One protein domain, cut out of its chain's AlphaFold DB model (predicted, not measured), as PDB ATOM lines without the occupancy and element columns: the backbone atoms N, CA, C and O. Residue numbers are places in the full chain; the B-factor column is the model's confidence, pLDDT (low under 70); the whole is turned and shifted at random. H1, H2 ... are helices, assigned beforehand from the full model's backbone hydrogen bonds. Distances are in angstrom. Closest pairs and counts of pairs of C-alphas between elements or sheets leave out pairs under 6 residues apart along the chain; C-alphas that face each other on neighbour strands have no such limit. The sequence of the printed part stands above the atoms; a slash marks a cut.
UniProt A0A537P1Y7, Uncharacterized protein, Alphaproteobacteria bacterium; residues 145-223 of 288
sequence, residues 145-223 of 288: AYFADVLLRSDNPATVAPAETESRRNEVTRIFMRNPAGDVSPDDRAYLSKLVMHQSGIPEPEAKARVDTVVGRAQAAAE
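AT A GLANCE: This is residues 145 to 223 of the 288 residues of an uncharacterized protein of Alphaproteobacteria bacterium (UniProt A0A537P1Y7). Four helices make two crossed layers: H2 and H3 lie side by side as a helical hairpin, and across one side of it pass H4, the longest helix, and the short H1, which run nearly alongside each other in opposite ways. The link from H1 to H2 loops out at one end of the model, and the last residues of H4 reach the other end. The printed part has 79 residues with four named helices, in the order H1, H2, H3, H4, and no named strand; the class is all helix. It is compact, with a radius of gyration of the C-alphas of 11.8 A and spans of 36 by 25 by 19 A.

IN THESE COORDINATES: Find C-alpha 145 at (-138.635, 417.432, -32.952); from there H1 runs through residues 145 to 152, 10.5 A from first to last C-alpha. Go on to C-alpha 162 at (-140.432, 403.186, -26.389), where H2 begins, residues 162 to 178, 24.5 A long. H3 is residues 186 to 200, 20.9 A. H4 is residues 204 to 223, 28.4 A, and ends with C-alpha 223 at (-142.940, 434.123, -37.679).

HOW THE PARTS SIT: Begin with H1, which together with H3 is the hub, each touching three other helices. H1 touches H2 at a steep tilt of 60 degrees, opposite ways; look at the closest C-alphas, those of Ala 148 and Arg 169, 5.5 A apart. H3 touches H1 with residues 195 to 200 alone, at a steep tilt of 67 degrees, the same way, and the closest C-alphas are those of Leu 152 and Val 196 at 5.8 A. H4 touches H1 with residues 210 to 218 alone, at a shallow tilt of 14 degrees, opposite ways; the C-alphas of Phe 147 and Val 214, the closest, are 6.5 A apart. H2 and H3 form a helical hairpin and touch at a shallow tilt of 20 degrees, with the closest C-alphas, those of Ile 175 and Asp 188, at 7.3 A. H4 touches H3 with residues 204 to 212 alone, at a steep tilt of 59 degrees, opposite ways, and the C-alphas of Ser 193 and Ala 207 come closest at 5.3 A. H2 and H4 are only just apart, 8.5 A at the closest. In H1, H2, H3 and H4 every O i to N i+4 pair is within hydrogen-bond range.

THE WHOLE: The two C-alphas farthest apart are those of Ala 158 and Glu 223, 36.6 A. The printed part has no cut. The link from H3 to H4 is tight, with 3 residues; those from H1 to H2 and from H2 to H3 are short, with 9 and 7. The mean pLDDT of the printed part is 88.2; look for values under 70 at residues 156 to 159.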
ATOM      1  N   ALA A 145    -138.973 418.500 -33.888       83.69
ATOM      2  CA  ALA A 145    -138.635 417.432 -32.952       83.69
ATOM      3  C   ALA A 145    -138.740 417.889 -31.485       83.69
ATOM      4  O   ALA A 145    -139.333 417.191 -30.669       83.69
ATOM      5  N   TYR A 146    -138.266 419.096 -31.158       87.00
ATOM      6  CA  TYR A 146    -138.414 419.653 -29.809       87.00
ATOM      7  C   TYR A 146    -139.888 419.872 -29.448       87.00
ATOM      8  O   TYR A 146    -140.306 419.564 -28.336       87.00
ATOM      9  N   PHE A 147    -140.705 420.370 -30.378       89.44
ATOM     10  CA  PHE A 147    -142.140 420.526 -30.128       89.44
ATOM     11  C   PHE A 147    -142.859 419.183 -29.967       89.44
ATOM     12  O   PHE A 147    -143.720 419.068 -29.095       89.44
ATOM     13  N   ALA A 148    -142.468 418.162 -30.734       90.38
ATOM     14  CA  ALA A 148    -142.954 416.799 -30.549       90.38
ATOM     15  C   ALA A 148    -142.579 416.244 -29.166       90.38
ATOM     16  O   ALA A 148    -143.435 415.679 -28.484       90.38
ATOM     17  N   ASP A 149    -141.344 416.477 -28.714       89.38
ATOM     18  CA  ASP A 149    -140.886 416.072 -27.386       89.38
ATOM     19  C   ASP A 149    -141.652 416.783 -26.273       89.38
ATOM     20  O   ASP A 149    -142.051 416.141 -25.308       89.38
ATOM     21  N   VAL A 150    -141.898 418.091 -26.389       90.19
ATOM     22  CA  VAL A 150    -142.654 418.850 -25.378       90.19
ATOM     23  C   VAL A 150    -144.116 418.399 -25.314       90.19
ATOM     24  O   VAL A 150    -144.670 418.311 -24.218       90.19
ATOM     25  N   LEU A 151    -144.740 418.093 -26.455       90.12
ATOM     26  CA  LEU A 151    -146.113 417.581 -26.495       90.12
ATOM     27  C   LEU A 151    -146.223 416.209 -25.832       90.12
ATOM     28  O   LEU A 151    -147.078 416.007 -24.971       90.12
ATOM     29  N   LEU A 152    -145.343 415.286 -26.218       90.19
ATOM     30  CA  LEU A 152    -145.392 413.888 -25.793       90.19
ATOM     31  C   LEU A 152    -144.652 413.623 -24.477       90.19
ATOM     32  O   LEU A 152    -144.613 412.478 -24.023       90.19
ATOM     33  N   ARG A 153    -144.077 414.655 -23.847       87.25
ATOM     34  CA  ARG A 153    -143.417 414.532 -22.545       87.25
ATOM     35  C   ARG A 153    -144.421 414.037 -21.505       87.25
ATOM     36  O   ARG A 153    -145.413 414.705 -21.206       87.25
ATOM     37  N   SER A 154    -144.132 412.860 -20.966       81.75
ATOM     38  CA  SER A 154    -144.892 412.209 -19.906       81.75
ATOM     39  C   SER A 154    -144.024 412.109 -18.660       81.75
ATOM     40  O   SER A 154    -142.837 411.795 -18.766       81.75
ATOM     41  N   ASP A 155    -144.630 412.332 -17.498       75.38
ATOM     42  CA  ASP A 155    -143.989 412.104 -16.200       75.38
ATOM     43  C   ASP A 155    -143.971 410.604 -15.835       75.38
ATOM     44  O   ASP A 155    -143.268 410.193 -14.916       75.38
ATOM     45  N   ASN A 156    -144.690 409.770 -16.603       69.50
ATOM     46  CA  ASN A 156    -144.797 408.322 -16.430       69.50
ATOM     47  C   ASN A 156    -144.343 407.572 -17.700       69.50
ATOM     48  O   ASN A 156    -145.176 407.047 -18.440       69.50
ATOM     49  N   PRO A 157    -143.031 407.483 -17.986       65.50
ATOM     50  CA  PRO A 157    -142.518 406.863 -19.213       65.50
ATOM     51  C   PRO A 157    -142.739 405.341 -19.303       65.50
ATOM     52  O   PRO A 157    -142.538 404.764 -20.366       65.50
ATOM     53  N   ALA A 158    -143.147 404.681 -18.213       62.75
ATOM     54  CA  ALA A 158    -143.308 403.227 -18.147       62.75
ATOM     55  C   ALA A 158    -144.622 402.694 -18.759       62.75
ATOM     56  O   ALA A 158    -144.768 401.485 -18.914       62.75
ATOM     57  N   THR A 159    -145.586 403.562 -19.088       68.50
ATOM     58  CA  THR A 159    -146.932 403.152 -19.539       68.50
ATOM     59  C   THR A 159    -147.040 402.905 -21.043       68.50
ATOM     60  O   THR A 159    -147.991 402.267 -21.489       68.50
ATOM     61  N   VAL A 160    -146.081 403.393 -21.833       76.50
ATOM     62  CA  VAL A 160    -146.076 403.280 -23.296       76.50
ATOM     63  C   VAL A 160    -144.729 402.732 -23.743       76.50
ATOM     64  O   VAL A 160    -143.681 403.230 -23.333       76.50
ATOM     65  N   ALA A 161    -144.741 401.731 -24.623       82.88
ATOM     66  CA  ALA A 161    -143.511 401.162 -25.155       82.88
ATOM     67  C   ALA A 161    -142.654 402.239 -25.871       82.88
ATOM     68  O   ALA A 161    -143.197 403.094 -26.585       82.88
ATOM     69  N   PRO A 162    -141.311 402.198 -25.755       80.69
ATOM     70  CA  PRO A 162    -140.432 403.186 -26.389       80.69
ATOM     71  C   PRO A 162    -140.633 403.312 -27.907       80.69
ATOM     72  O   PRO A 162    -140.672 404.426 -28.429       80.69
ATOM     73  N   ALA A 163    -140.837 402.183 -28.595       84.81
ATOM     74  CA  ALA A 163    -141.063 402.135 -30.040       84.81
ATOM     75  C   ALA A 163    -142.372 402.830 -30.463       84.81
ATOM     76  O   ALA A 163    -142.415 403.531 -31.474       84.81
ATOM     77  N   GLU A 164    -143.440 402.696 -29.670       85.12
ATOM     78  CA  GLU A 164    -144.697 403.404 -29.929       85.12
ATOM     79  C   GLU A 164    -144.537 404.908 -29.723       85.12
ATOM     80  O   GLU A 164    -145.001 405.699 -30.542       85.12
ATOM     81  N   THR A 165    -143.832 405.312 -28.664       84.56
ATOM     82  CA  THR A 165    -143.551 406.729 -28.401       84.56
ATOM     83  C   THR A 165    -142.754 407.356 -29.548       84.56
ATOM     84  O   THR A 165    -143.025 408.487 -29.947       84.56
ATOM     85  N   GLU A 166    -141.799 406.625 -30.124       86.75
ATOM     86  CA  GLU A 166    -141.047 407.075 -31.295       86.75
ATOM     87  C   GLU A 166    -141.925 407.203 -32.546       86.75
ATOM     88  O   GLU A 166    -141.862 408.221 -33.238       86.75
ATOM     89  N   SER A 167    -142.808 406.233 -32.797       89.69
ATOM     90  CA  SER A 167    -143.785 406.314 -33.889       89.69
ATOM     91  C   SER A 167    -144.688 407.550 -33.759       89.69
ATOM     92  O   SER A 167    -144.850 408.311 -34.718       89.69
ATOM     93  N   ARG A 168    -145.182 407.824 -32.542       90.12
ATOM     94  CA  ARG A 168    -145.983 409.017 -32.222       90.12
ATOM     95  C   ARG A 168    -145.187 410.307 -32.419       90.12
ATOM     96  O   ARG A 168    -145.686 411.236 -33.049       90.12
ATOM     97  N   ARG A 169    -143.929 410.371 -31.959       89.75
ATOM     98  CA  ARG A 169    -143.039 411.524 -32.209       89.75
ATOM     99  C   ARG A 169    -142.852 411.786 -33.698       89.75
ATOM    100  O   ARG A 169    -142.916 412.939 -34.125       89.75
ATOM    101  N   ASN A 170    -142.660 410.735 -34.492       90.88
ATOM    102  CA  ASN A 170    -142.502 410.851 -35.939       90.88
ATOM    103  C   ASN A 170    -143.773 411.383 -36.611       90.88
ATOM    104  O   ASN A 170    -143.691 412.175 -37.548       90.88
ATOM    105  N   GLU A 171    -144.949 410.989 -36.126       91.69
ATOM    106  CA  GLU A 171    -146.221 411.515 -36.612       91.69
ATOM    107  C   GLU A 171    -146.423 412.992 -36.260       91.69
ATOM    108  O   GLU A 171    -146.686 413.797 -37.152       91.69
ATOM    109  N   VAL A 172    -146.207 413.373 -34.998       92.12
ATOM    110  CA  VAL A 172    -146.279 414.777 -34.564       92.12
ATOM    111  C   VAL A 172    -145.299 415.635 -35.365       92.12
ATOM    112  O   VAL A 172    -145.661 416.700 -35.863       92.12
ATOM    113  N   THR A 173    -144.076 415.142 -35.568       91.38
ATOM    114  CA  THR A 173    -143.065 415.819 -36.388       91.38
ATOM    115  C   THR A 173    -143.564 416.031 -37.818       91.38
ATOM    116  O   THR A 173    -143.429 417.132 -38.347       91.38
ATOM    117  N   ARG A 174    -144.198 415.026 -38.440       90.50
ATOM    118  CA  ARG A 174    -144.791 415.162 -39.783       90.50
ATOM    119  C   ARG A 174    -145.916 416.201 -39.828       90.50
ATOM    120  O   ARG A 174    -145.967 416.962 -40.790       90.50
ATOM    121  N   ILE A 175    -146.763 416.279 -38.799       90.75
ATOM    122  CA  ILE A 175    -147.823 417.301 -38.701       90.75
ATOM    123  C   ILE A 175    -147.214 418.710 -38.677       90.75
ATOM    124  O   ILE A 175    -147.644 419.577 -39.435       90.75
ATOM    125  N   PHE A 176    -146.177 418.946 -37.869       89.12
ATOM    126  CA  PHE A 176    -145.498 420.248 -37.854       89.12
ATOM    127  C   PHE A 176    -144.734 420.537 -39.152       89.12
ATOM    128  O   PHE A 176    -144.709 421.679 -39.597       89.12
ATOM    129  N   MET A 177    -144.151 419.524 -39.797       86.38
ATOM    130  CA  MET A 177    -143.479 419.693 -41.093       86.38
ATOM    131  C   MET A 177    -144.456 420.035 -42.226       86.38
ATOM    132  O   MET A 177    -144.080 420.769 -43.138       86.38
ATOM    133  N   ARG A 178    -145.705 419.546 -42.168       88.12
ATOM    134  CA  ARG A 178    -146.768 419.933 -43.114       88.12
ATOM    135  C   ARG A 178    -147.181 421.396 -42.945       88.12
ATOM    136  O   ARG A 178    -147.572 422.020 -43.925       88.12
ATOM    137  N   ASN A 179    -147.071 421.933 -41.730       86.56
ATOM    138  CA  ASN A 179    -147.512 423.281 -41.372       86.56
ATOM    139  C   ASN A 179    -146.311 424.145 -40.921       86.56
ATOM    140  O   ASN A 179    -146.187 424.467 -39.735       86.56
ATOM    141  N   PRO A 180    -145.394 424.529 -41.834       80.88
ATOM    142  CA  PRO A 180    -144.164 425.249 -41.486       80.88
ATOM    143  C   PRO A 180    -144.408 426.657 -40.921       80.88
ATOM    144  O   PRO A 180    -143.528 427.203 -40.260       80.88
ATOM    145  N   ALA A 181    -145.594 427.242 -41.140       80.88
ATOM    146  CA  ALA A 181    -146.003 428.495 -40.504       80.88
ATOM    147  C   ALA A 181    -146.496 428.301 -39.052       80.88
ATOM    148  O   ALA A 181    -146.809 429.272 -38.363       80.88
ATOM    149  N   GLY A 182    -146.547 427.056 -38.565       81.75
ATOM    150  CA  GLY A 182    -147.076 426.695 -37.248       81.75
ATOM    151  C   GLY A 182    -148.607 426.702 -37.177       81.75
ATOM    152  O   GLY A 182    -149.183 426.542 -36.104       81.75
ATOM    153  N   ASP A 183    -149.294 426.887 -38.299       84.81
ATOM    154  CA  ASP A 183    -150.746 426.886 -38.444       84.81
ATOM    155  C   ASP A 183    -151.317 425.463 -38.476       84.81
ATOM    156  O   ASP A 183    -151.812 424.965 -39.479       84.81
ATOM    157  N   VAL A 184    -151.260 424.790 -37.327       90.19
ATOM    158  CA  VAL A 184    -151.850 423.456 -37.161       90.19
ATOM    159  C   VAL A 184    -153.379 423.549 -37.231       90.19
ATOM    160  O   VAL A 184    -153.988 424.325 -36.479       90.19
ATOM    161  N   SER A 185    -153.984 422.749 -38.120       93.06
ATOM    162  CA  SER A 185    -155.429 422.740 -38.369       93.06
ATOM    163  C   SER A 185    -156.229 422.352 -37.114       93.06
ATOM    164  O   SER A 185    -155.694 421.682 -36.225       93.06
ATOM    165  N   PRO A 186    -157.516 422.735 -37.011       93.38
ATOM    166  CA  PRO A 186    -158.364 422.321 -35.891       93.38
ATOM    167  C   PRO A 186    -158.422 420.795 -35.706       93.38
ATOM    168  O   PRO A 186    -158.364 420.318 -34.572       93.38
ATOM    169  N   ASP A 187    -158.453 420.039 -36.806       93.50
ATOM    170  CA  ASP A 187    -158.471 418.572 -36.788       93.50
ATOM    171  C   ASP A 187    -157.153 417.996 -36.264       93.50
ATOM    172  O   ASP A 187    -157.152 417.132 -35.384       93.50
ATOM    173  N   ASP A 188    -156.021 418.527 -36.740       94.88
ATOM    174  CA  ASP A 188    -154.696 418.125 -36.273       94.88
ATOM    175  C   ASP A 188    -154.538 418.471 -34.776       94.88
ATOM    176  O   ASP A 188    -154.017 417.668 -34.007       94.88
ATOM    177  N   ARG A 189    -155.046 419.622 -34.305       95.06
ATOM    178  CA  ARG A 189    -155.041 419.993 -32.872       95.06
ATOM    179  C   ARG A 189    -155.868 419.036 -32.015       95.06
ATOM    180  O   ARG A 189    -155.437 418.661 -30.920       95.06
ATOM    181  N   ALA A 190    -157.042 418.634 -32.499       95.12
ATOM    182  CA  ALA A 190    -157.879 417.651 -31.820       95.12
ATOM    183  C   ALA A 190    -157.180 416.283 -31.752       95.12
ATOM    184  O   ALA A 190    -157.183 415.638 -30.701       95.12
ATOM    185  N   TYR A 191    -156.520 415.867 -32.837       94.94
ATOM    186  CA  TYR A 191    -155.719 414.645 -32.874       94.94
ATOM    187  C   TYR A 191    -154.539 414.689 -31.894       94.94
ATOM    188  O   TYR A 191    -154.379 413.781 -31.077       94.94
ATOM    189  N   LEU A 192    -153.762 415.777 -31.904       94.56
ATOM    190  CA  LEU A 192    -152.649 415.982 -30.975       94.56
ATOM    191  C   LEU A 192    -153.119 415.935 -29.518       94.56
ATOM    192  O   LEU A 192    -152.441 415.343 -28.685       94.56
ATOM    193  N   SER A 193    -154.291 416.494 -29.209       95.62
ATOM    194  CA  SER A 193    -154.851 416.462 -27.850       95.62
ATOM    195  C   SER A 193    -155.131 415.027 -27.397       95.62
ATOM    196  O   SER A 193    -154.699 414.634 -26.315       95.62
ATOM    197  N   LYS A 194    -155.753 414.204 -28.255       93.69
ATOM    198  CA  LYS A 194    -155.971 412.770 -27.985       93.69
ATOM    199  C   LYS A 194    -154.653 412.023 -27.775       93.69
ATOM    200  O   LYS A 194    -154.546 411.195 -26.870       93.69
ATOM    201  N   LEU A 195    -153.642 412.339 -28.583       92.50
ATOM    202  CA  LEU A 195    -152.321 411.726 -28.490       92.50
ATOM    203  C   LEU A 195    -151.620 412.076 -27.171       92.50
ATOM    204  O   LEU A 195    -151.056 411.200 -26.518       92.50
ATOM    205  N   VAL A 196    -151.699 413.341 -26.748       92.38
ATOM    206  CA  VAL A 196    -151.161 413.821 -25.470       92.38
ATOM    207  C   VAL A 196    -151.870 413.150 -24.296       92.38
ATOM    208  O   VAL A 196    -151.188 412.670 -23.391       92.38
ATOM    209  N   MET A 197    -153.204 413.051 -24.320       91.06
ATOM    210  CA  MET A 197    -153.972 412.346 -23.285       91.06
ATOM    211  C   MET A 197    -153.503 410.896 -23.144       91.06
ATOM    212  O   MET A 197    -153.187 410.453 -22.045       91.06
ATOM    213  N   HIS A 198    -153.381 410.175 -24.262       87.88
ATOM    214  CA  HIS A 198    -152.962 408.774 -24.254       87.88
ATOM    215  C   HIS A 198    -151.495 408.591 -23.827       87.88
ATOM    216  O   HIS A 198    -151.142 407.583 -23.220       87.88
ATOM    217  N   GLN A 199    -150.614 409.539 -24.158       87.75
ATOM    218  CA  GLN A 199    -149.187 409.445 -23.839       87.75
ATOM    219  C   GLN A 199    -148.872 409.832 -22.387       87.75
ATOM    220  O   GLN A 199    -147.987 409.243 -21.767       87.75
ATOM    221  N   SER A 200    -149.551 410.854 -21.862       86.56
ATOM    222  CA  SER A 200    -149.225 411.470 -20.569       86.56
ATOM    223  C   SER A 200    -150.230 411.167 -19.460       86.56
ATOM    224  O   SER A 200    -149.916 411.377 -18.293       86.56
ATOM    225  N   GLY A 201    -151.417 410.656 -19.798       85.75
ATOM    226  CA  GLY A 201    -152.479 410.361 -18.835       85.75
ATOM    227  C   GLY A 201    -153.182 411.598 -18.268       85.75
ATOM    228  O   GLY A 201    -153.923 411.468 -17.299       85.75
ATOM    229  N   ILE A 202    -152.954 412.789 -18.837       89.44
ATOM    230  CA  ILE A 202    -153.569 414.034 -18.356       89.44
ATOM    231  C   ILE A 202    -155.015 414.205 -18.867       89.44
ATOM    232  O   ILE A 202    -155.337 413.723 -19.960       89.44
ATOM    233  N   PRO A 203    -155.888 414.917 -18.123       93.06
ATOM    234  CA  PRO A 203    -157.261 415.208 -18.540       93.06
ATOM    235  C   PRO A 203    -157.355 416.013 -19.846       93.06
ATOM    236  O   PRO A 203    -156.472 416.805 -20.177       93.06
ATOM    237  N   GLU A 204    -158.478 415.880 -20.559       90.38
ATOM    238  CA  GLU A 204    -158.718 416.550 -21.850       90.38
ATOM    239  C   GLU A 204    -158.522 418.083 -21.820       90.38
ATOM    240  O   GLU A 204    -157.838 418.599 -22.711       90.38
ATOM    241  N   PRO A 205    -159.023 418.837 -20.815       93.75
ATOM    242  CA  PRO A 205    -158.805 420.284 -20.761       93.75
ATOM    243  C   PRO A 205    -157.320 420.662 -20.660       93.75
ATOM    244  O   PRO A 205    -156.878 421.626 -21.288       93.75
ATOM    245  N   GLU A 206    -156.534 419.882 -19.914       92.44
ATOM    246  CA  GLU A 206    -155.094 420.102 -19.745       92.44
ATOM    247  C   GLU A 206    -154.309 419.715 -21.001       92.44
ATOM    248  O   GLU A 206    -153.392 420.433 -21.408       92.44
ATOM    249  N   ALA A 207    -154.696 418.619 -21.663       93.50
ATOM    250  CA  ALA A 207    -154.116 418.213 -22.939       93.50
ATOM    251  C   ALA A 207    -154.329 419.277 -24.017       93.50
ATOM    252  O   ALA A 207    -153.376 419.658 -24.700       93.50
ATOM    253  N   LYS A 208    -155.548 419.819 -24.116       94.62
ATOM    254  CA  LYS A 208    -155.869 420.903 -25.047       94.62
ATOM    255  C   LYS A 208    -155.038 422.155 -24.759       94.62
ATOM    256  O   LYS A 208    -154.402 422.685 -25.667       94.62
ATOM    257  N   ALA A 209    -154.959 422.578 -23.496       95.06
ATOM    258  CA  ALA A 209    -154.151 423.732 -23.097       95.06
ATOM    259  C   ALA A 209    -152.653 423.546 -23.417       95.06
ATOM    260  O   ALA A 209    -151.982 424.482 -23.873       95.06
ATOM    261  N   ARG A 210    -152.120 422.329 -23.230       93.38
ATOM    262  CA  ARG A 210    -150.738 421.983 -23.595       93.38
ATOM    263  C   ARG A 210    -150.522 422.075 -25.106       93.38
ATOM    264  O   ARG A 210    -149.541 422.689 -25.531       93.38
ATOM    265  N   VAL A 211    -151.431 421.513 -25.907       94.81
ATOM    266  CA  VAL A 211    -151.377 421.592 -27.375       94.81
ATOM    267  C   VAL A 211    -151.415 423.044 -27.839       94.81
ATOM    268  O   VAL A 211    -150.533 423.453 -28.593       94.81
ATOM    269  N   ASP A 212    -152.350 423.852 -27.340       94.81
ATOM    270  CA  ASP A 212    -152.469 425.261 -27.727       94.81
ATOM    271  C   ASP A 212    -151.215 426.070 -27.365       94.81
ATOM    272  O   ASP A 212    -150.734 426.870 -28.171       94.81
ATOM    273  N   THR A 213    -150.616 425.804 -26.199       94.50
ATOM    274  CA  THR A 213    -149.353 426.434 -25.785       94.50
ATOM    275  C   THR A 213    -148.207 426.084 -26.735       94.50
ATOM    276  O   THR A 213    -147.437 426.963 -27.134       94.50
ATOM    277  N   VAL A 214    -148.063 424.808 -27.103       92.94
ATOM    278  CA  VAL A 214    -146.986 424.371 -28.003       92.94
ATOM    279  C   VAL A 214    -147.199 424.907 -29.414       92.94
ATOM    280  O   VAL A 214    -146.255 425.425 -30.007       92.94
ATOM    281  N   VAL A 215    -148.428 424.852 -29.929       93.06
ATOM    282  CA  VAL A 215    -148.755 425.402 -31.249       93.06
ATOM    283  C   VAL A 215    -148.507 426.913 -31.281       93.06
ATOM    284  O   VAL A 215    -147.880 427.397 -32.218       93.06
ATOM    285  N   GLY A 216    -148.878 427.656 -30.233       92.81
ATOM    286  CA  GLY A 216    -148.575 429.088 -30.130       92.81
ATOM    287  C   GLY A 216    -147.070 429.391 -30.143       92.81
ATOM    288  O   GLY A 216    -146.622 430.311 -30.829       92.81
ATOM    289  N   ARG A 217    -146.254 428.582 -29.450       90.25
ATOM    290  CA  ARG A 217    -144.782 428.700 -29.500       90.25
ATOM    291  C   ARG A 217    -144.222 428.384 -30.889       90.25
ATOM    292  O   ARG A 217    -143.307 429.076 -31.334       90.25
ATOM    293  N   ALA A 218    -144.767 427.377 -31.568       89.25
ATOM    294  CA  ALA A 218    -144.371 427.021 -32.927       89.25
ATOM    295  C   ALA A 218    -144.692 428.149 -33.922       89.25
ATOM    296  O   ALA A 218    -143.823 428.523 -34.707       89.25
ATOM    297  N   GLN A 219    -145.879 428.757 -33.827       89.62
ATOM    298  CA  GLN A 219    -146.269 429.922 -34.636       89.62
ATOM    299  C   GLN A 219    -145.338 431.118 -34.411       89.62
ATOM    300  O   GLN A 219    -144.840 431.713 -35.366       89.62
ATOM    301  N   ALA A 220    -145.039 431.451 -33.151       89.06
ATOM    302  CA  ALA A 220    -144.129 432.550 -32.828       89.06
ATOM    303  C   ALA A 220    -142.703 432.309 -33.366       89.06
ATOM    304  O   ALA A 220    -142.057 433.232 -33.870       89.06
ATOM    305  N   ALA A 221    -142.214 431.067 -33.288       84.06
ATOM    306  CA  ALA A 221    -140.919 430.684 -33.842       84.06
ATOM    307  C   ALA A 221    -140.900 430.770 -35.377       84.06
ATOM    308  O   ALA A 221    -139.948 431.315 -35.938       84.06
ATOM    309  N   ALA A 222    -141.953 430.293 -36.044       84.00
ATOM    310  CA  ALA A 222    -142.094 430.365 -37.496       84.00
ATOM    311  C   ALA A 222    -142.138 431.816 -38.001       84.00
ATOM    312  O   ALA A 222    -141.437 432.162 -38.950       84.00
ATOM    313  N   GLU A 223    -142.878 432.701 -37.327       88.31
ATOM    314  CA  GLU A 223    -142.940 434.123 -37.679       88.31
ATOM    315  C   GLU A 223    -141.577 434.816 -37.509       88.31
ATOM    316  O   GLU A 223    -141.140 435.582 -38.374       88.31
TER     317      GLU A 223